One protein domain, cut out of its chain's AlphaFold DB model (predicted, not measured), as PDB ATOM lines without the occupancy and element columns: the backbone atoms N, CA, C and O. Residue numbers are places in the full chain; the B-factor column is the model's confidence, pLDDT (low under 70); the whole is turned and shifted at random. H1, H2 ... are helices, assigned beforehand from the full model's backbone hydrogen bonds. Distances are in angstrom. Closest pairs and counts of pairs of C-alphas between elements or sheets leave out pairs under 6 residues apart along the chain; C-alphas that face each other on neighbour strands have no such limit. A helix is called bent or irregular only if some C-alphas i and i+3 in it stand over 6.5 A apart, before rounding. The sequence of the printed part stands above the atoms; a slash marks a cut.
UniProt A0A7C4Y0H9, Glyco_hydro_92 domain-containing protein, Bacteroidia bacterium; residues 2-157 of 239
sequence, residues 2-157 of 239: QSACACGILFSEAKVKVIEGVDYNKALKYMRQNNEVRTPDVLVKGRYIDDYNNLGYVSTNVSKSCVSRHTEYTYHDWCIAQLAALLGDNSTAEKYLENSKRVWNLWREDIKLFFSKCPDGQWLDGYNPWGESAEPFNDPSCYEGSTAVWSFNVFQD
ATOM      1  N   GLN A   2     173.230 152.570 151.584       74.38
ATOM      2  CA  GLN A   2     174.258 152.947 152.551       74.38
ATOM      3  C   GLN A   2     175.149 154.078 152.014       74.38
ATOM      4  O   GLN A   2     175.095 154.458 150.838       74.38
ATOM      5  N   SER A   3     175.901 154.687 152.916       68.25
ATOM      6  CA  SER A   3     176.460 156.025 152.757       68.25
ATOM      7  C   SER A   3     177.751 156.101 151.934       68.25
ATOM      8  O   SER A   3     177.949 157.116 151.261       68.25
ATOM      9  N   ALA A   4     178.602 155.070 151.919       74.00
ATOM     10  CA  ALA A   4     179.907 155.123 151.248       74.00
ATOM     11  C   ALA A   4     180.457 153.741 150.799       74.00
ATOM     12  O   ALA A   4     179.824 152.709 151.001       74.00
ATOM     13  N   CYS A   5     181.644 153.701 150.158       79.69
ATOM     14  CA  CYS A   5     182.312 152.448 149.740       79.69
ATOM     15  C   CYS A   5     183.302 151.934 150.789       79.69
ATOM     16  O   CYS A   5     184.465 152.340 150.781       79.69
ATOM     17  N   ALA A   6     182.879 150.966 151.604       83.81
ATOM     18  CA  ALA A   6     183.740 150.292 152.585       83.81
ATOM     19  C   ALA A   6     184.902 149.489 151.954       83.81
ATOM     20  O   ALA A   6     185.848 149.094 152.632       83.81
ATOM     21  N   CYS A   7     184.874 149.282 150.634       86.25
ATOM     22  CA  CYS A   7     185.906 148.591 149.864       86.25
ATOM     23  C   CYS A   7     187.334 149.117 150.114       86.25
ATOM     24  O   CYS A   7     188.290 148.343 150.121       86.25
ATOM     25  N   GLY A   8     187.486 150.428 150.336       87.56
ATOM     26  CA  GLY A   8     188.789 151.046 150.585       87.56
ATOM     27  C   GLY A   8     189.421 150.627 151.913       87.56
ATOM     28  O   GLY A   8     190.643 150.503 151.994       87.56
ATOM     29  N   ILE A   9     188.590 150.341 152.918       93.81
ATOM     30  CA  ILE A   9     189.029 149.846 154.226       93.81
ATOM     31  C   ILE A   9     189.697 148.479 154.043       93.81
ATOM     32  O   ILE A   9     190.808 148.266 154.520       93.81
ATOM     33  N   LEU A  10     189.074 147.588 153.262       94.75
ATOM     34  CA  LEU A  10     189.594 146.242 153.006       94.75
ATOM     35  C   LEU A  10     190.955 146.261 152.306       94.75
ATOM     36  O   LEU A  10     191.846 145.514 152.697       94.75
ATOM     37  N   PHE A  11     191.145 147.112 151.292       96.19
ATOM     38  CA  PHE A  11     192.432 147.202 150.593       96.19
ATOM     39  C   PHE A  11     193.540 147.787 151.471       96.19
ATOM     40  O   PHE A  11     194.670 147.300 151.419       96.19
ATOM     41  N   SER A  12     193.222 148.796 152.286       95.25
ATOM     42  CA  SER A  12     194.165 149.350 153.261       95.25
ATOM     43  C   SER A  12     194.584 148.285 154.280       95.25
ATOM     44  O   SER A  12     195.775 148.021 154.448       95.25
ATOM     45  N   GLU A  13     193.615 147.598 154.891       96.31
ATOM     46  CA  GLU A  13     193.852 146.525 155.865       96.31
ATOM     47  C   GLU A  13     194.644 145.355 155.269       96.31
ATOM     48  O   GLU A  13     195.602 144.870 155.875       96.31
ATOM     49  N   ALA A  14     194.282 144.911 154.062       97.44
ATOM     50  CA  ALA A  14     194.972 143.832 153.362       97.44
ATOM     51  C   ALA A  14     196.445 144.179 153.106       97.44
ATOM     52  O   ALA A  14     197.318 143.331 153.305       97.44
ATOM     53  N   LYS A  15     196.741 145.433 152.733       97.50
ATOM     54  CA  LYS A  15     198.120 145.879 152.513       97.50
ATOM     55  C   LYS A  15     198.929 145.885 153.806       97.50
ATOM     56  O   LYS A  15     200.057 145.397 153.798       97.50
ATOM     57  N   VAL A  16     198.359 146.407 154.895       96.38
ATOM     58  CA  VAL A  16     198.995 146.415 156.227       96.38
ATOM     59  C   VAL A  16     199.308 144.989 156.686       96.38
ATOM     60  O   VAL A  16     200.389 144.729 157.207       96.38
ATOM     61  N   LYS A  17     198.394 144.048 156.434       97.38
ATOM     62  CA  LYS A  17     198.535 142.626 156.791       97.38
ATOM     63  C   LYS A  17     199.335 141.805 155.775       97.38
ATOM     64  O   LYS A  17     199.403 140.588 155.908       97.38
ATOM     65  N   VAL A  18     199.953 142.453 154.784       96.56
ATOM     66  CA  VAL A  18     200.823 141.822 153.778       96.56
ATOM     67  C   VAL A  18     200.108 140.703 153.001       96.56
ATOM     68  O   VAL A  18     200.687 139.674 152.673       96.56
ATOM     69  N   ILE A  19     198.825 140.898 152.683       97.94
ATOM     70  CA  ILE A  19     198.085 139.965 151.829       97.94
ATOM     71  C   ILE A  19     198.599 140.083 150.389       97.94
ATOM     72  O   ILE A  19     198.622 141.170 149.802       97.94
ATOM     73  N   GLU A  20     199.020 138.961 149.814       96.31
ATOM     74  CA  GLU A  20     199.548 138.879 148.450       96.31
ATOM     75  C   GLU A  20     198.434 138.734 147.394       96.31
ATOM     76  O   GLU A  20     197.269 138.495 147.707       96.31
ATOM     77  N   GLY A  21     198.783 138.896 146.112       96.62
ATOM     78  CA  GLY A  21     197.854 138.703 144.986       96.62
ATOM     79  C   GLY A  21     196.925 139.885 144.673       96.62
ATOM     80  O   GLY A  21     196.150 139.814 143.720       96.62
ATOM     81  N   VAL A  22     197.017 140.987 145.423       97.38
ATOM     82  CA  VAL A  22     196.237 142.214 145.197       97.38
ATOM     83  C   VAL A  22     197.083 143.269 144.474       97.38
ATOM     84  O   VAL A  22     198.181 143.616 144.908       97.38
ATOM     85  N   ASP A  23     196.550 143.837 143.391       97.75
ATOM     86  CA  ASP A  23     197.130 145.021 142.745       97.75
ATOM     87  C   ASP A  23     196.734 146.289 143.517       97.75
ATOM     88  O   ASP A  23     195.702 146.919 143.266       97.75
ATOM     89  N   TYR A  24     197.567 146.652 144.489       98.12
ATOM     90  CA  TYR A  24     197.315 147.785 145.377       98.12
ATOM     91  C   TYR A  24     197.407 149.153 144.688       98.12
ATOM     92  O   TYR A  24     196.706 150.079 145.092       98.12
ATOM     93  N   ASN A  25     198.201 149.290 143.621       97.94
ATOM     94  CA  ASN A  25     198.242 150.530 142.837       97.94
ATOM     95  C   ASN A  25     196.910 150.751 142.115       97.94
ATOM     96  O   ASN A  25     196.348 151.851 142.118       97.94
ATOM     97  N   LYS A  26     196.359 149.681 141.535       97.31
ATOM     98  CA  LYS A  26     195.025 149.701 140.936       97.31
ATOM     99  C   LYS A  26     193.935 149.919 141.984       97.31
ATOM    100  O   LYS A  26     193.016 150.696 141.728       97.31
ATOM    101  N   ALA A  27     194.044 149.298 143.160       96.50
ATOM    102  CA  ALA A  27     193.118 149.528 144.267       96.50
ATOM    103  C   ALA A  27     193.099 151.008 144.690       96.50
ATOM    104  O   ALA A  27     192.030 151.619 144.697       96.50
ATOM    105  N   LEU A  28     194.269 151.613 144.930       97.25
ATOM    106  CA  LEU A  28     194.395 153.027 145.299       97.25
ATOM    107  C   LEU A  28     193.747 153.948 144.253       97.25
ATOM    108  O   LEU A  28     193.009 154.870 144.609       97.25
ATOM    109  N   LYS A  29     193.955 153.672 142.959       96.00
ATOM    110  CA  LYS A  29     193.311 154.414 141.864       96.00
ATOM    111  C   LYS A  29     191.781 154.396 141.974       96.00
ATOM    112  O   LYS A  29     191.150 155.441 141.827       96.00
ATOM    113  N   TYR A  30     191.175 153.235 142.229       93.56
ATOM    114  CA  TYR A  30     189.716 153.121 142.343       93.56
ATOM    115  C   TYR A  30     189.169 153.694 143.650       93.56
ATOM    116  O   TYR A  30     188.100 154.302 143.640       93.56
ATOM    117  N   MET A  31     189.905 153.576 144.757       94.12
ATOM    118  CA  MET A  31     189.527 154.217 146.020       94.12
ATOM    119  C   MET A  31     189.400 155.735 145.849       94.12
ATOM    120  O   MET A  31     188.400 156.326 146.259       94.12
ATOM    121  N   ARG A  32     190.366 156.353 145.158       94.44
ATOM    122  CA  ARG A  32     190.367 157.788 144.841       94.44
ATOM    123  C   ARG A  32     189.239 158.206 143.903       94.44
ATOM    124  O   ARG A  32     188.724 159.313 144.037       94.44
ATOM    125  N   GLN A  33     188.814 157.336 142.985       92.38
ATOM    126  CA  GLN A  33     187.762 157.653 142.016       92.38
ATOM    127  C   GLN A  33     186.468 158.125 142.695       92.38
ATOM    128  O   GLN A  33     185.853 159.077 142.222       92.38
ATOM    129  N   ASN A  34     186.091 157.521 143.826       86.81
ATOM    130  CA  ASN A  34     184.886 157.915 144.563       86.81
ATOM    131  C   ASN A  34     184.942 159.356 145.097       86.81
ATOM    132  O   ASN A  34     183.894 159.964 145.294       86.81
ATOM    133  N   ASN A  35     186.141 159.894 145.329       88.06
ATOM    134  CA  ASN A  35     186.355 161.248 145.837       88.06
ATOM    135  C   ASN A  35     186.690 162.271 144.735       88.06
ATOM    136  O   ASN A  35     186.541 163.474 144.934       88.06
ATOM    137  N   GLU A  36     187.164 161.803 143.579       91.81
ATOM    138  CA  GLU A  36     187.716 162.657 142.517       91.81
ATOM    139  C   GLU A  36     186.817 162.741 141.276       91.81
ATOM    140  O   GLU A  36     186.977 163.653 140.469       91.81
ATOM    141  N   VAL A  37     185.862 161.820 141.108       92.25
ATOM    142  CA  VAL A  37     185.007 161.760 139.917       92.25
ATOM    143  C   VAL A  37     183.550 162.035 140.274       92.25
ATOM    144  O   VAL A  37     182.919 161.296 141.027       92.25
ATOM    145  N   ARG A  38     182.998 163.091 139.668       91.56
ATOM    146  CA  ARG A  38     181.577 163.436 139.761       91.56
ATOM    147  C   ARG A  38     180.720 162.359 139.097       91.56
ATOM    148  O   ARG A  38     181.046 161.880 138.013       91.56
ATOM    149  N   THR A  39     179.581 162.037 139.703       89.62
ATOM    150  CA  THR A  39     178.581 161.128 139.129       89.62
ATOM    151  C   THR A  39     177.167 161.675 139.333       89.62
ATOM    152  O   THR A  39     176.908 162.283 140.374       89.62
ATOM    153  N   PRO A  40     176.249 161.496 138.364       86.81
ATOM    154  CA  PRO A  40     174.846 161.868 138.544       86.81
ATOM    155  C   PRO A  40     174.108 160.945 139.531       86.81
ATOM    156  O   PRO A  40     173.125 161.368 140.130       86.81
ATOM    157  N   ASP A  41     174.602 159.721 139.760       89.06
ATOM    158  CA  ASP A  41     173.950 158.714 140.609       89.06
ATOM    159  C   ASP A  41     174.587 158.652 142.010       89.06
ATOM    160  O   ASP A  41     174.954 157.583 142.498       89.06
ATOM    161  N   VAL A  42     174.759 159.800 142.669       88.81
ATOM    162  CA  VAL A  42     175.537 159.922 143.921       88.81
ATOM    163  C   VAL A  42     175.042 159.047 145.084       88.81
ATOM    164  O   VAL A  42     175.802 158.683 145.977       88.81
ATOM    165  N   LEU A  43     173.764 158.659 145.064       85.06
ATOM    166  CA  LEU A  43     173.204 157.736 146.050       85.06
ATOM    167  C   LEU A  43     173.747 156.312 145.925       85.06
ATOM    168  O   LEU A  43     173.634 155.559 146.890       85.06
ATOM    169  N   VAL A  44     174.278 155.944 144.754       84.88
ATOM    170  CA  VAL A  44     174.712 154.575 144.446       84.88
ATOM    171  C   VAL A  44     176.152 154.467 143.956       84.88
ATOM    172  O   VAL A  44     176.720 153.377 143.950       84.88
ATOM    173  N   LYS A  45     176.758 155.583 143.549       87.12
ATOM    174  CA  LYS A  45     178.135 155.670 143.058       87.12
ATOM    175  C   LYS A  45     178.796 156.911 143.648       87.12
ATOM    176  O   LYS A  45     178.157 157.947 143.771       87.12
ATOM    177  N   GLY A  46     180.098 156.845 143.910       88.88
ATOM    178  CA  GLY A  46     180.880 158.021 144.293       88.88
ATOM    179  C   GLY A  46     180.450 158.656 145.619       88.88
ATOM    180  O   GLY A  46     180.074 157.961 146.561       88.88
ATOM    181  N   ARG A  47     180.581 159.984 145.701       92.50
ATOM    182  CA  ARG A  47     180.317 160.801 146.894       92.50
ATOM    183  C   ARG A  47     179.635 162.117 146.514       92.50
ATOM    184  O   ARG A  47     179.708 162.552 145.363       92.50
ATOM    185  N   TYR A  48     179.046 162.796 147.499       94.00
ATOM    186  CA  TYR A  48     178.587 164.188 147.378       94.00
ATOM    187  C   TYR A  48     179.792 165.142 147.359       94.00
ATOM    188  O   TYR A  48     180.029 165.889 148.304       94.00
ATOM    189  N   ILE A  49     180.598 165.063 146.296       92.38
ATOM    190  CA  ILE A  49     181.885 165.762 146.204       92.38
ATOM    191  C   ILE A  49     181.741 167.279 146.068       92.38
ATOM    192  O   ILE A  49     182.665 167.987 146.441       92.38
ATOM    193  N   ASP A  50     180.608 167.777 145.564       92.19
ATOM    194  CA  ASP A  50     180.361 169.221 145.464       92.19
ATOM    195  C   ASP A  50     180.287 169.838 146.868       92.19
ATOM    196  O   ASP A  50     181.055 170.744 147.174       92.19
ATOM    197  N   ASP A  51     179.444 169.293 147.748       94.50
ATOM    198  CA  ASP A  51     179.397 169.686 149.160       94.50
ATOM    199  C   ASP A  51     180.756 169.451 149.833       94.50
ATOM    200  O   ASP A  51     181.379 170.380 150.348       94.50
ATOM    201  N   TYR A  52     181.261 168.217 149.769       95.00
ATOM    202  CA  TYR A  52     182.445 167.817 150.525       95.00
ATOM    203  C   TYR A  52     183.707 168.607 150.144       95.00
ATOM    204  O   TYR A  52     184.511 168.937 151.019       95.00
ATOM    205  N   ASN A  53     183.892 168.941 148.862       92.88
ATOM    206  CA  ASN A  53     185.062 169.690 148.404       92.88
ATOM    207  C   ASN A  53     184.892 171.206 148.535       92.88
ATOM    208  O   ASN A  53     185.876 171.867 148.860       92.88
ATOM    209  N   ASN A  54     183.693 171.754 148.303       94.56
ATOM    210  CA  ASN A  54     183.484 173.206 148.337       94.56
ATOM    211  C   ASN A  54     183.242 173.733 149.757       94.56
ATOM    212  O   ASN A  54     183.680 174.833 150.080       94.56
ATOM    213  N   LEU A  55     182.555 172.958 150.601       97.50
ATOM    214  CA  LEU A  55     182.210 173.338 151.975       97.50
ATOM    215  C   LEU A  55     183.180 172.742 153.004       97.50
ATOM    216  O   LEU A  55     183.273 173.226 154.129       97.50
ATOM    217  N   GLY A  56     183.885 171.668 152.637       97.31
ATOM    218  CA  GLY A  56     184.699 170.880 153.562       97.31
ATOM    219  C   GLY A  56     183.888 169.890 154.404       97.31
ATOM    220  O   GLY A  56     184.465 169.209 155.249       97.31
ATOM    221  N   TYR A  57     182.573 169.798 154.197       98.12
ATOM    222  CA  TYR A  57     181.688 168.839 154.852       98.12
ATOM    223  C   TYR A  57     180.498 168.479 153.964       98.12
ATOM    224  O   TYR A  57     180.164 169.206 153.032       98.12
ATOM    225  N   VAL A  58     179.859 167.345 154.249       97.75
ATOM    226  CA  VAL A  58     178.580 166.986 153.622       97.75
ATOM    227  C   VAL A  58     177.465 167.738 154.349       97.75
ATOM    228  O   VAL A  58     177.257 167.516 155.541       97.75
ATOM    229  N   SER A  59     176.782 168.652 153.661       98.06
ATOM    230  CA  SER A  59     175.766 169.515 154.270       98.06
ATOM    231  C   SER A  59     174.366 168.903 154.190       98.06
ATOM    232  O   SER A  59     174.158 167.844 153.598       98.06
ATOM    233  N   THR A  60     173.373 169.601 154.737       97.31
ATOM    234  CA  THR A  60     171.951 169.230 154.637       97.31
ATOM    235  C   THR A  60     171.357 169.368 153.228       97.31
ATOM    236  O   THR A  60     170.201 169.008 153.030       97.31
ATOM    237  N   ASN A  61     172.115 169.850 152.233       95.56
ATOM    238  CA  ASN A  61     171.677 169.901 150.831       95.56
ATOM    239  C   ASN A  61     171.660 168.519 150.151       95.56
ATOM    240  O   ASN A  61     171.070 168.343 149.084       95.56
ATOM    241  N   VAL A  62     172.306 167.519 150.752       94.31
ATOM    242  CA  VAL A  62     172.211 166.138 150.274       94.31
ATOM    243  C   VAL A  62     170.862 165.532 150.646       94.31
ATOM    244  O   VAL A  62     170.233 165.918 151.625       94.31
ATOM    245  N   SER A  63     170.414 164.532 149.888       91.81
ATOM    246  CA  SER A  63     169.067 163.986 150.086       91.81
ATOM    247  C   SER A  63     168.883 163.228 151.399       91.81
ATOM    248  O   SER A  63     167.750 163.124 151.857       91.81
ATOM    249  N   LYS A  64     169.959 162.672 151.978       93.62
ATOM    250  CA  LYS A  64     169.933 162.024 153.294       93.62
ATOM    251  C   LYS A  64     171.305 161.733 153.891       93.62
ATOM    252  O   LYS A  64     172.300 161.600 153.170       93.62
ATOM    253  N   SER A  65     171.297 161.497 155.200       95.44
ATOM    254  CA  SER A  65     172.389 160.915 155.978       95.44
ATOM    255  C   SER A  65     173.680 161.749 155.970       95.44
ATOM    256  O   SER A  65     174.775 161.183 155.938       95.44
ATOM    257  N   CYS A  66     173.568 163.084 155.966       96.75
ATOM    258  CA  CYS A  66     174.702 164.001 155.801       96.75
ATOM    259  C   CYS A  66     175.836 163.776 156.819       96.75
ATOM    260  O   CYS A  66     176.992 163.652 156.414       96.75
ATOM    261  N   VAL A  67     175.521 163.620 158.107       97.81
ATOM    262  CA  VAL A  67     176.501 163.431 159.192       97.81
ATOM    263  C   VAL A  67     177.198 162.075 159.079       97.81
ATOM    264  O   VAL A  67     178.428 162.009 159.082       97.81
ATOM    265  N   SER A  68     176.435 160.990 158.918       97.00
ATOM    266  CA  SER A  68     177.020 159.647 158.751       97.00
ATOM    267  C   SER A  68     177.876 159.527 157.480       97.00
ATOM    268  O   SER A  68     178.992 159.021 157.542       97.00
ATOM    269  N   ARG A  69     177.430 160.095 156.344       95.88
ATOM    270  CA  ARG A  69     178.216 160.147 155.096       95.88
ATOM    271  C   ARG A  69     179.514 160.911 155.281       95.88
ATOM    272  O   ARG A  69     180.554 160.445 154.835       95.88
ATOM    273  N   HIS A  70     179.455 162.074 155.926       97.56
ATOM    274  CA  HIS A  70     180.643 162.875 156.213       97.56
ATOM    275  C   HIS A  70     181.657 162.091 157.050       97.56
ATOM    276  O   HIS A  70     182.833 162.013 156.694       97.56
ATOM    277  N   THR A  71     181.178 161.444 158.112       97.25
ATOM    278  CA  THR A  71     182.001 160.627 159.008       97.25
ATOM    279  C   THR A  71     182.669 159.478 158.246       97.25
ATOM    280  O   THR A  71     183.892 159.352 158.266       97.25
ATOM    281  N   GLU A  72     181.917 158.721 157.446       96.19
ATOM    282  CA  GLU A  72     182.482 157.650 156.616       96.19
ATOM    283  C   GLU A  72     183.447 158.157 155.534       96.19
ATOM    284  O   GLU A  72     184.483 157.538 155.288       96.19
ATOM    285  N   TYR A  73     183.150 159.279 154.869       96.31
ATOM    286  CA  TYR A  73     184.032 159.837 153.835       96.31
ATOM    287  C   TYR A  73     185.396 160.206 154.409       96.31
ATOM    288  O   TYR A  73     186.415 159.924 153.780       96.31
ATOM    289  N   THR A  74     185.417 160.781 155.610       97.38
ATOM    290  CA  THR A  74     186.660 161.182 156.278       97.38
ATOM    291  C   THR A  74     187.480 159.980 156.745       97.38
ATOM    292  O   THR A  74     188.699 159.981 156.571       97.38
ATOM    293  N   TYR A  75     186.835 158.908 157.220       97.44
ATOM    294  CA  TYR A  75     187.534 157.654 157.506       97.44
ATOM    295  C   TYR A  75     188.082 156.996 156.230       97.44
ATOM    296  O   TYR A  75     189.223 156.539 156.191       97.44
ATOM    297  N   HIS A  76     187.327 157.022 155.131       96.44
ATOM    298  CA  HIS A  76     187.826 156.542 153.843       96.44
ATOM    299  C   HIS A  76     188.997 157.366 153.307       96.44
ATOM    300  O   HIS A  76     189.890 156.803 152.673       96.44
ATOM    301  N   ASP A  77     189.010 158.678 153.542       97.31
ATOM    302  CA  ASP A  77     190.160 159.516 153.212       97.31
ATOM    303  C   ASP A  77     191.386 159.101 154.032       97.31
ATOM    304  O   ASP A  77     192.466 158.950 153.463       97.31
ATOM    305  N   TRP A  78     191.216 158.783 155.318       97.94
ATOM    306  CA  TRP A  78     192.293 158.203 156.121       97.94
ATOM    307  C   TRP A  78     192.795 156.877 155.524       97.94
ATOM    308  O   TRP A  78     193.992 156.733 155.297       97.94
ATOM    309  N   CYS A  79     191.915 155.942 155.141       97.81
ATOM    310  CA  CYS A  79     192.334 154.686 154.494       97.81
ATOM    311  C   CYS A  79     193.094 154.905 153.171       97.81
ATOM    312  O   CYS A  79     194.047 154.182 152.877       97.81
ATOM    313  N   ILE A  80     192.695 155.896 152.360       97.75
ATOM    314  CA  ILE A  80     193.432 156.274 151.141       97.75
ATOM    315  C   ILE A  80     194.828 156.777 151.505       97.75
ATOM    316  O   ILE A  80     195.796 156.385 150.851       97.75
ATOM    317  N   ALA A  81     194.936 157.603 152.545       98.19
ATOM    318  CA  ALA A  81     196.212 158.126 153.007       98.19
ATOM    319  C   ALA A  81     197.165 157.007 153.445       98.19
ATOM    320  O   ALA A  81     198.310 156.958 152.991       98.19
ATOM    321  N   GLN A  82     196.662 156.064 154.247       98.19
ATOM    322  CA  GLN A  82     197.435 154.920 154.730       98.19
ATOM    323  C   GLN A  82     197.921 154.036 153.575       98.19
ATOM    324  O   GLN A  82     199.105 153.702 153.505       98.19
ATOM    325  N   LEU A  83     197.038 153.689 152.631       98.25
ATOM    326  CA  LEU A  83     197.426 152.874 151.481       98.25
ATOM    327  C   LEU A  83     198.441 153.597 150.583       98.25
ATOM    328  O   LEU A  83     199.407 152.978 150.142       98.25
ATOM    329  N   ALA A  84     198.250 154.893 150.325       98.44
ATOM    330  CA  ALA A  84     199.173 155.686 149.516       98.44
ATOM    331  C   ALA A  84     200.574 155.758 150.141       98.44
ATOM    332  O   ALA A  84     201.562 155.537 149.438       98.44
ATOM    333  N   ALA A  85     200.661 155.964 151.459       98.50
ATOM    334  CA  ALA A  85     201.928 155.965 152.186       98.50
ATOM    335  C   ALA A  85     202.657 154.614 152.065       98.50
ATOM    336  O   ALA A  85     203.845 154.573 151.754       98.50
ATOM    337  N   LEU A  86     201.934 153.496 152.213       98.19
ATOM    338  CA  LEU A  86     202.487 152.140 152.060       98.19
ATOM    339  C   LEU A  86     202.947 151.816 150.629       98.19
ATOM    340  O   LEU A  86     203.699 150.859 150.427       98.19
ATOM    341  N   LEU A  87     202.485 152.577 149.636       98.25
ATOM    342  CA  LEU A  87     202.898 152.472 148.235       98.25
ATOM    343  C   LEU A  87     203.960 153.510 147.839       98.25
ATOM    344  O   LEU A  87     204.433 153.479 146.706       98.25
ATOM    345  N   GLY A  88     204.355 154.402 148.754       98.44
ATOM    346  CA  GLY A  88     205.335 155.461 148.502       98.44
ATOM    347  C   GLY A  88     204.791 156.681 147.748       98.44
ATOM    348  O   GLY A  88     205.577 157.523 147.316       98.44
ATOM    349  N   ASP A  89     203.469 156.813 147.587       98.56
ATOM    350  CA  ASP A  89     202.835 158.019 147.040       98.56
ATOM    351  C   ASP A  89     202.567 159.034 148.162       98.56
ATOM    352  O   ASP A  89     201.444 159.194 148.649       98.56
ATOM    353  N   ASN A  90     203.631 159.726 148.577       98.50
ATOM    354  CA  ASN A  90     203.586 160.692 149.679       98.50
ATOM    355  C   ASN A  90     202.624 161.858 149.399       98.50
ATOM    356  O   ASN A  90     201.921 162.302 150.300       98.50
ATOM    357  N   SER A  91     202.528 162.313 148.144       98.56
ATOM    358  CA  SER A  91     201.646 163.426 147.770       98.56
ATOM    359  C   SER A  91     200.164 163.103 147.977       98.56
ATOM    360  O   SER A  91     199.407 163.908 148.524       98.56
ATOM    361  N   THR A  92     199.745 161.898 147.575       98.38
ATOM    362  CA  THR A  92     198.382 161.420 147.810       98.38
ATOM    363  C   THR A  92     198.171 161.181 149.301       98.38
ATOM    364  O   THR A  92     197.122 161.561 149.822       98.38
ATOM    365  N   ALA A  93     199.159 160.603 149.991       98.75
ATOM    366  CA  ALA A  93     199.078 160.342 151.421       98.75
ATOM    367  C   ALA A  93     198.823 161.624 152.228       98.75
ATOM    368  O   ALA A  93     197.846 161.697 152.968       98.75
ATOM    369  N   GLU A  94     199.630 162.664 152.020       98.75
ATOM    370  CA  GLU A  94     199.509 163.952 152.712       98.75
ATOM    371  C   GLU A  94     198.158 164.627 152.443       98.75
ATOM    372  O   GLU A  94     197.465 165.031 153.379       98.75
ATOM    373  N   LYS A  95     197.737 164.692 151.171       98.12
ATOM    374  CA  LYS A  95     196.446 165.278 150.777       98.12
ATOM    375  C   LYS A  95     195.274 164.601 151.490       98.12
ATOM    376  O   LYS A  95     194.381 165.276 152.002       98.12
ATOM    377  N   TYR A  96     195.232 163.273 151.462       98.06
ATOM    378  CA  TYR A  96     194.104 162.523 152.007       98.06
ATOM    379  C   TYR A  96     194.143 162.431 153.535       98.06
ATOM    380  O   TYR A  96     193.084 162.440 154.162       98.06
ATOM    381  N   LEU A  97     195.332 162.461 154.143       98.56
ATOM    382  CA  LEU A  97     195.467 162.592 155.590       98.56
ATOM    383  C   LEU A  97     194.897 163.933 156.059       98.56
ATOM    384  O   LEU A  97     194.125 163.964 157.014       98.56
ATOM    385  N   GLU A  98     195.201 165.027 155.359       98.31
ATOM    386  CA  GLU A  98     194.619 166.336 155.669       98.31
ATOM    387  C   GLU A  98     193.097 166.346 155.478       98.31
ATOM    388  O   GLU A  98     192.365 166.832 156.338       98.31
ATOM    389  N   ASN A  99     192.587 165.727 154.409       97.38
ATOM    390  CA  ASN A  99     191.143 165.606 154.211       97.38
ATOM    391  C   ASN A  99     190.455 164.796 155.319       97.38
ATOM    392  O   ASN A  99     189.357 165.160 155.731       97.38
ATOM    393  N   SER A 100     191.089 163.747 155.851       98.06
ATOM    394  CA  SER A 100     190.504 162.940 156.931       98.06
ATOM    395  C   SER A 100     190.233 163.739 158.214       98.06
ATOM    396  O   SER A 100     189.287 163.446 158.948       98.06
ATOM    397  N   LYS A 101     190.992 164.819 158.451       98.25
ATOM    398  CA  LYS A 101     190.787 165.727 159.591       98.25
ATOM    399  C   LYS A 101     189.505 166.553 159.470       98.25
ATOM    400  O   LYS A 101     189.036 167.093 160.470       98.25
ATOM    401  N   ARG A 102     188.889 166.615 158.280       98.06
ATOM    402  CA  ARG A 102     187.594 167.280 158.062       98.06
ATOM    403  C   ARG A 102     186.460 166.642 158.852       98.06
ATOM    404  O   ARG A 102     185.407 167.264 158.940       98.06
ATOM    405  N   VAL A 103     186.644 165.457 159.447       98.38
ATOM    406  CA  VAL A 103     185.658 164.851 160.363       98.38
ATOM    407  C   VAL A 103     185.167 165.873 161.394       98.38
ATOM    408  O   VAL A 103     183.966 166.026 161.598       98.38
ATOM    409  N   TRP A 104     186.078 166.713 161.894       98.56
ATOM    410  CA  TRP A 104     185.804 167.761 162.873       98.56
ATOM    411  C   TRP A 104     184.980 168.951 162.348       98.56
ATOM    412  O   TRP A 104     184.525 169.763 163.145       98.56
ATOM    413  N   ASN A 105     184.721 169.068 161.042       98.56
ATOM    414  CA  ASN A 105     183.945 170.184 160.473       98.56
ATOM    415  C   ASN A 105     182.450 170.139 160.826       98.56
ATOM    416  O   ASN A 105     181.781 171.178 160.795       98.56
ATOM    417  N   LEU A 106     181.940 168.954 161.178       98.56
ATOM    418  CA  LEU A 106     180.592 168.769 161.716       98.56
ATOM    419  C   LEU A 106     180.575 168.654 163.245       98.56
ATOM    420  O   LEU A 106     179.519 168.393 163.814       98.56
ATOM    421  N   TRP A 107     181.717 168.829 163.921       98.62
ATOM    422  CA  TRP A 107     181.782 168.785 165.381       98.62
ATOM    423  C   TRP A 107     181.163 170.044 165.976       98.62
ATOM    424  O   TRP A 107     181.561 171.163 165.639       98.62
ATOM    425  N   ARG A 108     180.198 169.859 166.873       98.12
ATOM    426  CA  ARG A 108     179.462 170.943 167.504       98.12
ATOM    427  C   ARG A 108     179.837 171.037 168.985       98.12
ATOM    428  O   ARG A 108     179.509 170.167 169.786       98.12
ATOM    429  N   GLU A 109     180.561 172.099 169.329       97.06
ATOM    430  CA  GLU A 109     181.284 172.220 170.603       97.06
ATOM    431  C   GLU A 109     180.386 172.382 171.841       97.06
ATOM    432  O   GLU A 109     180.742 171.910 172.916       97.06
ATOM    433  N   ASP A 110     179.220 173.018 171.703       95.75
ATOM    434  CA  ASP A 110     178.265 173.253 172.800       95.75
ATOM    435  C   ASP A 110     177.581 171.964 173.284       95.75
ATOM    436  O   ASP A 110     177.263 171.847 174.465       95.75
ATOM    437  N   ILE A 111     177.388 170.993 172.387       96.00
ATOM    438  CA  ILE A 111     176.759 169.701 172.692       96.00
ATOM    439  C   ILE A 111     177.732 168.521 172.664       96.00
ATOM    440  O   ILE A 111     177.330 167.419 173.021       96.00
ATOM    441  N   LYS A 112     178.987 168.738 172.249       97.62
ATOM    442  CA  LYS A 112     180.049 167.719 172.187       97.62
ATOM    443  C   LYS A 112     179.682 166.495 171.338       97.62
ATOM    444  O   LYS A 112     179.997 165.365 171.699       97.62
ATOM    445  N   LEU A 113     179.011 166.727 170.211       98.00
ATOM    446  CA  LEU A 113     178.572 165.704 169.257       98.00
ATOM    447  C   LEU A 113     178.785 166.204 167.823       98.00
ATOM    448  O   LEU A 113     178.858 167.413 167.580       98.00
ATOM    449  N   PHE A 114     178.830 165.294 166.849       98.50
ATOM    450  CA  PHE A 114     178.626 165.678 165.454       98.50
ATOM    451  C   PHE A 114     177.174 166.089 165.228       98.50
ATOM    452  O   PHE A 114     176.249 165.511 165.798       98.50
ATOM    453  N   PHE A 115     176.965 167.092 164.382       98.44
ATOM    454  CA  PHE A 115     175.637 167.629 164.131       98.44
ATOM    455  C   PHE A 115     175.477 168.103 162.689       98.44
ATOM    456  O   PHE A 115     176.446 168.417 161.995       98.44
ATOM    457  N   SER A 116     174.230 168.139 162.225       98.06
ATOM    458  CA  SER A 116     173.901 168.496 160.842       98.06
ATOM    459  C   SER A 116     174.126 169.985 160.604       98.06
ATOM    460  O   SER A 116     173.743 170.816 161.432       98.06
ATOM    461  N   LYS A 117     174.726 170.327 159.462       98.12
ATOM    462  CA  LYS A 117     175.102 171.701 159.109       98.12
ATOM    463  C   LYS A 117     174.584 172.065 157.723       98.12
ATOM    464  O   LYS A 117     174.747 171.300 156.772       98.12
ATOM    465  N   CYS A 118     173.939 173.216 157.620       98.06
ATOM    466  CA  CYS A 118     173.423 173.783 156.384       98.06
ATOM    467  C   CYS A 118     174.561 174.249 155.460       98.06
ATOM    468  O   CYS A 118     175.663 174.510 155.946       98.06
ATOM    469  N   PRO A 119     174.323 174.388 154.140       97.94
ATOM    470  CA  PRO A 119     175.339 174.859 153.190       97.94
ATOM    471  C   PRO A 119     175.953 176.222 153.527       97.94
ATOM    472  O   PRO A 119     177.090 176.501 153.157       97.94
ATOM    473  N   ASP A 120     175.198 177.078 154.214       97.38
ATOM    474  CA  ASP A 120     175.626 178.404 154.665       97.38
ATOM    475  C   ASP A 120     176.465 178.370 155.958       97.38
ATOM    476  O   ASP A 120     176.895 179.412 156.451       97.38
ATOM    477  N   GLY A 121     176.725 177.177 156.503       97.38
ATOM    478  CA  GLY A 121     177.509 176.970 157.713       97.38
ATOM    479  C   GLY A 121     176.718 177.043 159.017       97.38
ATOM    480  O   GLY A 121     177.325 176.851 160.073       97.38
ATOM    481  N   GLN A 122     175.405 177.280 158.984       98.12
ATOM    482  CA  GLN A 122     174.574 177.242 160.190       98.12
ATOM    483  C   GLN A 122     174.284 175.799 160.621       98.12
ATOM    484  O   GLN A 122     174.191 174.897 159.791       98.12
ATOM    485  N   TRP A 123     174.134 175.556 161.923       98.19
ATOM    486  CA  TRP A 123     173.675 174.256 162.421       98.19
ATOM    487  C   TRP A 123     172.178 174.082 162.141       98.19
ATOM    488  O   TRP A 123     171.405 175.029 162.271       98.19
ATOM    489  N   LEU A 124     171.754 172.870 161.774       96.62
ATOM    490  CA  LEU A 124     170.337 172.539 161.618       96.62
ATOM    491  C   LEU A 124     169.723 172.253 162.994       96.62
ATOM    492  O   LEU A 124     169.588 171.099 163.398       96.62
ATOM    493  N   ASP A 125     169.390 173.307 163.732       93.44
ATOM    494  CA  ASP A 125     168.706 173.186 165.020       93.44
ATOM    495  C   ASP A 125     167.278 172.628 164.874       93.44
ATOM    496  O   ASP A 125     166.664 172.678 163.807       93.44
ATOM    497  N   GLY A 126     166.726 172.109 165.977       91.12
ATOM    498  CA  GLY A 126     165.326 171.670 166.047       91.12
ATOM    499  C   GLY A 126     165.096 170.158 165.986       91.12
ATOM    500  O   GLY A 126     163.942 169.740 165.920       91.12
ATOM    501  N   TYR A 127     166.149 169.336 166.058       94.06
ATOM    502  CA  TYR A 127     166.019 167.886 166.251       94.06
ATOM    503  C   TYR A 127     166.806 167.388 167.470       94.06
ATOM    504  O   TYR A 127     167.794 167.994 167.883       94.06
ATOM    505  N   ASN A 128     166.340 166.283 168.061       95.12
ATOM    506  CA  ASN A 128     166.997 165.645 169.200       95.12
ATOM    507  C   ASN A 128     168.199 164.808 168.712       95.12
ATOM    508  O   ASN A 128     167.962 163.803 168.043       95.12
ATOM    509  N   PRO A 129     169.455 165.141 169.075       96.12
ATOM    510  CA  PRO A 129     170.626 164.375 168.641       96.12
ATOM    511  C   PRO A 129     170.667 162.941 169.183       96.12
ATOM    512  O   PRO A 129     171.381 162.108 168.634       96.12
ATOM    513  N   TRP A 130     169.918 162.650 170.248       96.06
ATOM    514  CA  TRP A 130     169.855 161.327 170.875       96.06
ATOM    515  C   TRP A 130     168.717 160.461 170.324       96.06
ATOM    516  O   TRP A 130     168.714 159.255 170.540       96.06
ATOM    517  N   GLY A 131     167.765 161.054 169.596       93.38
ATOM    518  CA  GLY A 131     166.636 160.333 169.018       93.38
ATOM    519  C   GLY A 131     166.978 159.726 167.661       93.38
ATOM    520  O   GLY A 131     167.616 160.373 166.833       93.38
ATOM    521  N   GLU A 132     166.524 158.499 167.418       90.00
ATOM    522  CA  GLU A 132     166.513 157.921 166.073       90.00
ATOM    523  C   GLU A 132     165.248 158.358 165.314       90.00
ATOM    524  O   GLU A 132     164.166 158.488 165.894       90.00
ATOM    525  N   SER A 133     165.376 158.600 164.008       91.00
ATOM    526  CA  SER A 133     164.233 158.877 163.134       91.00
ATOM    527  C   SER A 133     163.299 157.668 163.029       91.00
ATOM    528  O   SER A 133     163.745 156.525 162.974       91.00
ATOM    529  N   ALA A 134     161.995 157.929 162.893       90.38
ATOM    530  CA  ALA A 134     161.001 156.903 162.566       90.38
ATOM    531  C   ALA A 134     161.212 156.283 161.167       90.38
ATOM    532  O   ALA A 134     160.717 155.197 160.885       90.38
ATOM    533  N   GLU A 135     161.965 156.966 160.300       92.44
ATOM    534  CA  GLU A 135     162.363 156.531 158.958       92.44
ATOM    535  C   GLU A 135     163.903 156.419 158.897       92.44
ATOM    536  O   GLU A 135     164.560 157.220 158.222       92.44
ATOM    537  N   PRO A 136     164.521 155.457 159.610       89.38
ATOM    538  CA  PRO A 136     165.971 155.428 159.853       89.38
ATOM    539  C   PRO A 136     166.814 155.286 158.573       89.38
ATOM    540  O   PRO A 136     167.948 155.755 158.502       89.38
ATOM    541  N   PHE A 137     166.248 154.695 157.518       89.44
ATOM    542  CA  PHE A 137     166.893 154.573 156.207       89.44
ATOM    543  C   PHE A 137     166.911 155.886 155.406       89.44
ATOM    544  O   PHE A 137     167.711 156.038 154.473       89.44
ATOM    545  N   ASN A 138     165.992 156.809 155.704       91.50
ATOM    546  CA  ASN A 138     165.798 158.078 154.995       91.50
ATOM    547  C   ASN A 138     166.070 159.302 155.877       91.50
ATOM    548  O   ASN A 138     165.811 160.424 155.451       91.50
ATOM    549  N   ASP A 139     166.624 159.092 157.068       94.06
ATOM    550  CA  ASP A 139     167.002 160.153 157.988       94.06
ATOM    551  C   ASP A 139     167.968 161.156 157.305       94.06
ATOM    552  O   ASP A 139     168.999 160.751 156.741       94.06
ATOM    553  N   PRO A 140     167.653 162.469 157.325       93.75
ATOM    554  CA  PRO A 140     168.494 163.510 156.734       93.75
ATOM    555  C   PRO A 140     169.906 163.610 157.331       93.75
ATOM    556  O   PRO A 140     170.843 164.021 156.642       93.75
ATOM    557  N   SER A 141     170.073 163.226 158.592       95.69
ATOM    558  CA  SER A 141     171.292 163.371 159.386       95.69
ATOM    559  C   SER A 141     172.120 162.089 159.390       95.69
ATOM    560  O   SER A 141     173.268 162.107 158.939       95.69
ATOM    561  N   CYS A 142     171.553 160.963 159.823       95.44
ATOM    562  CA  CYS A 142     172.319 159.743 160.088       95.44
ATOM    563  C   CYS A 142     171.635 158.483 159.567       95.44
ATOM    564  O   CYS A 142     170.474 158.236 159.846       95.44
ATOM    565  N   TYR A 143     172.370 157.643 158.841       94.62
ATOM    566  CA  TYR A 143     171.860 156.349 158.400       94.62
ATOM    567  C   TYR A 143     171.695 155.398 159.599       94.62
ATOM    568  O   TYR A 143     172.680 155.079 160.265       94.62
ATOM    569  N   GLU A 144     170.464 154.956 159.871       93.81
ATOM    570  CA  GLU A 144     170.134 153.917 160.867       93.81
ATOM    571  C   GLU A 144     170.768 154.121 162.259       93.81
ATOM    572  O   GLU A 144     171.310 153.201 162.884       93.81
ATOM    573  N   GLY A 145     170.702 155.361 162.739       93.12
ATOM    574  CA  GLY A 145     171.132 155.755 164.074       93.12
ATOM    575  C   GLY A 145     170.956 157.252 164.295       93.12
ATOM    576  O   GLY A 145     170.668 157.999 163.363       93.12
ATOM    577  N   SER A 146     171.161 157.696 165.527       95.38
ATOM    578  CA  SER A 146     171.131 159.112 165.891       95.38
ATOM    579  C   SER A 146     172.504 159.768 165.696       95.38
ATOM    580  O   SER A 146     173.524 159.083 165.560       95.38
ATOM    581  N   THR A 147     172.569 161.104 165.703       96.62
ATOM    582  CA  THR A 147     173.869 161.792 165.651       96.62
ATOM    583  C   THR A 147     174.708 161.538 166.897       96.62
ATOM    584  O   THR A 147     175.932 161.478 166.793       96.62
ATOM    585  N   ALA A 148     174.081 161.302 168.053       97.00
ATOM    586  CA  ALA A 148     174.779 160.914 169.270       97.00
ATOM    587  C   ALA A 148     175.531 159.584 169.104       97.00
ATOM    588  O   ALA A 148     176.728 159.527 169.371       97.00
ATOM    589  N   VAL A 149     174.880 158.545 168.569       96.50
ATOM    590  CA  VAL A 149     175.525 157.244 168.307       96.50
ATOM    591  C   VAL A 149     176.621 157.376 167.243       96.50
ATOM    592  O   VAL A 149     177.743 156.897 167.420       96.50
ATOM    593  N   TRP A 150     176.344 158.096 166.152       97.19
ATOM    594  CA  TRP A 150     177.330 158.330 165.093       97.19
ATOM    595  C   TRP A 150     178.529 159.178 165.543       97.19
ATOM    596  O   TRP A 150     179.598 159.070 164.944       97.19
ATOM    597  N   SER A 151     178.413 159.954 166.628       98.00
ATOM    598  CA  SER A 151     179.521 160.758 167.175       98.00
ATOM    599  C   SER A 151     180.714 159.936 167.650       98.00
ATOM    600  O   SER A 151     181.823 160.453 167.728       98.00
ATOM    601  N   PHE A 152     180.514 158.640 167.874       98.00
ATOM    602  CA  PHE A 152     181.561 157.704 168.264       98.00
ATOM    603  C   PHE A 152     182.253 157.008 167.078       98.00
ATOM    604  O   PHE A 152     183.095 156.136 167.279       98.00
ATOM    605  N   ASN A 153     181.927 157.358 165.828       97.19
ATOM    606  CA  ASN A 153     182.458 156.713 164.617       97.19
ATOM    607  C   ASN A 153     183.708 157.428 164.047       97.19
ATOM    608  O   ASN A 153     183.849 157.587 162.837       97.19
ATOM    609  N   VAL A 154     184.641 157.855 164.908       97.25
ATOM    610  CA  VAL A 154     185.907 158.519 164.514       97.25
ATOM    611  C   VAL A 154     187.073 157.528 164.544       97.25
ATOM    612  O   VAL A 154     188.031 157.685 165.296       97.25
ATOM    613  N   PHE A 155     186.985 156.472 163.734       96.25
ATOM    614  CA  PHE A 155     187.941 155.353 163.741       96.25
ATOM    615  C   PHE A 155     189.401 155.767 163.504       96.25
ATOM    616  O   PHE A 155     190.319 155.091 163.963       96.25
ATOM    617  N   GLN A 156     189.619 156.876 162.801       96.94
ATOM    618  CA  GLN A 156     190.942 157.432 162.537       96.94
ATOM    619  C   GLN A 156     191.552 158.212 163.714       96.94
ATOM    620  O   GLN A 156     192.747 158.495 163.669       96.94
ATOM    621  N   ASP A 157     190.764 158.604 164.726       98.00
ATOM    622  CA  ASP A 157     191.217 159.507 165.796       98.00
ATOM    623  C   ASP A 157     190.368 159.406 167.083       98.00
ATOM    624  O   ASP A 157     189.698 160.356 167.502       98.00
TER     625      ASP A 157
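AT A GLANCE: This is residues 2 to 157 of the 239 residues of the protein "Glyco_hydro_92 domain-containing protein" of Bacteroidia bacterium (UniProt A0A7C4Y0H9). Look first for a long helical hairpin, H4 and H5, with H4 as the core of the domain: H1 packs on the side of H4 away from H5, and H2 packs beside both H1 and H4. Around the end where H4 begins and H5 ends, a long stretch without named elements, residues 107 to 146, winds about, with short H6 packed on H4 there. The printed part has 156 residues, with six named helices, H1 to H6 in chain order, and no named strand; the class is all helix, though the helices hold 71 residues, under half. The whole is compact, with a radius of gyration of the C-alphas of 15.8 A, and elongated, spanning 49 by 32 by 27 A.

IN THESE COORDINATES: Find C-alpha 7 at (185.906, 148.591, 149.864); from there H1 runs through residues 7 to 16, 14.7 A. H2 holds residues 24 to 36, 17.9 A, and H3 residues 49 to 54. At C-alpha 66, (174.702, 164.001, 155.801), begins H4, the longest helix, residues 66 to 86, 30.4 A. H5, residues 90 to 106, returns over 27.2 A; it is irregular, but only just, with C-alphas 103 and 106 6.55 A apart. H6, residues 147 to 150, ends at C-alpha 150, (177.330, 158.330, 165.093).

HOW THE PARTS SIT: Start at H4, the hub, touching four helices. H4 and H5 form a helical hairpin at a shallow tilt of 21 degrees, opposite ways; their closest C-alphas, of Ala 81 and Ala 93, are 4.0 A apart. H1 touches H4 at a shallow tilt of 31 degrees, the same way, closest at the C-alphas of Ser 12 and Leu 83, 5.1 A. H2 touches residues 80 to 84 of H4 alone, closest at the C-alphas of Leu 28 and Ile 80, 6.8 A. H1, H2 and H4 make an up and down bundle, each running against the one before. H6 touches residues 67 to 68 of H4 alone, with the C-alphas of Ser 68 and Trp 150 closest at 6.5 A. H3 is close to H4 but not clearly touching, with the C-alphas of Tyr 52 and His 70 closest at 7.7 A. H1 and H5 are apart. In H1, H3 and H4 every O i to N i+4 pair is within hydrogen-bond range; H2 has 7 of 9, H5 has 7 of 13, and H6 is too short for such a pair.

THE WHOLE: The C-alphas farthest apart, of Gly 21 and Gly 126, are 50.9 A apart. The printed part has no cut. The links from H2 to H3, H3 to H4 and H5 to H6 are long; within the last, residues 107 to 108 pair antiparallel with residues 113 to 114. Mean pLDDT of the printed part is 94.9, and residue 3 alone is under 70.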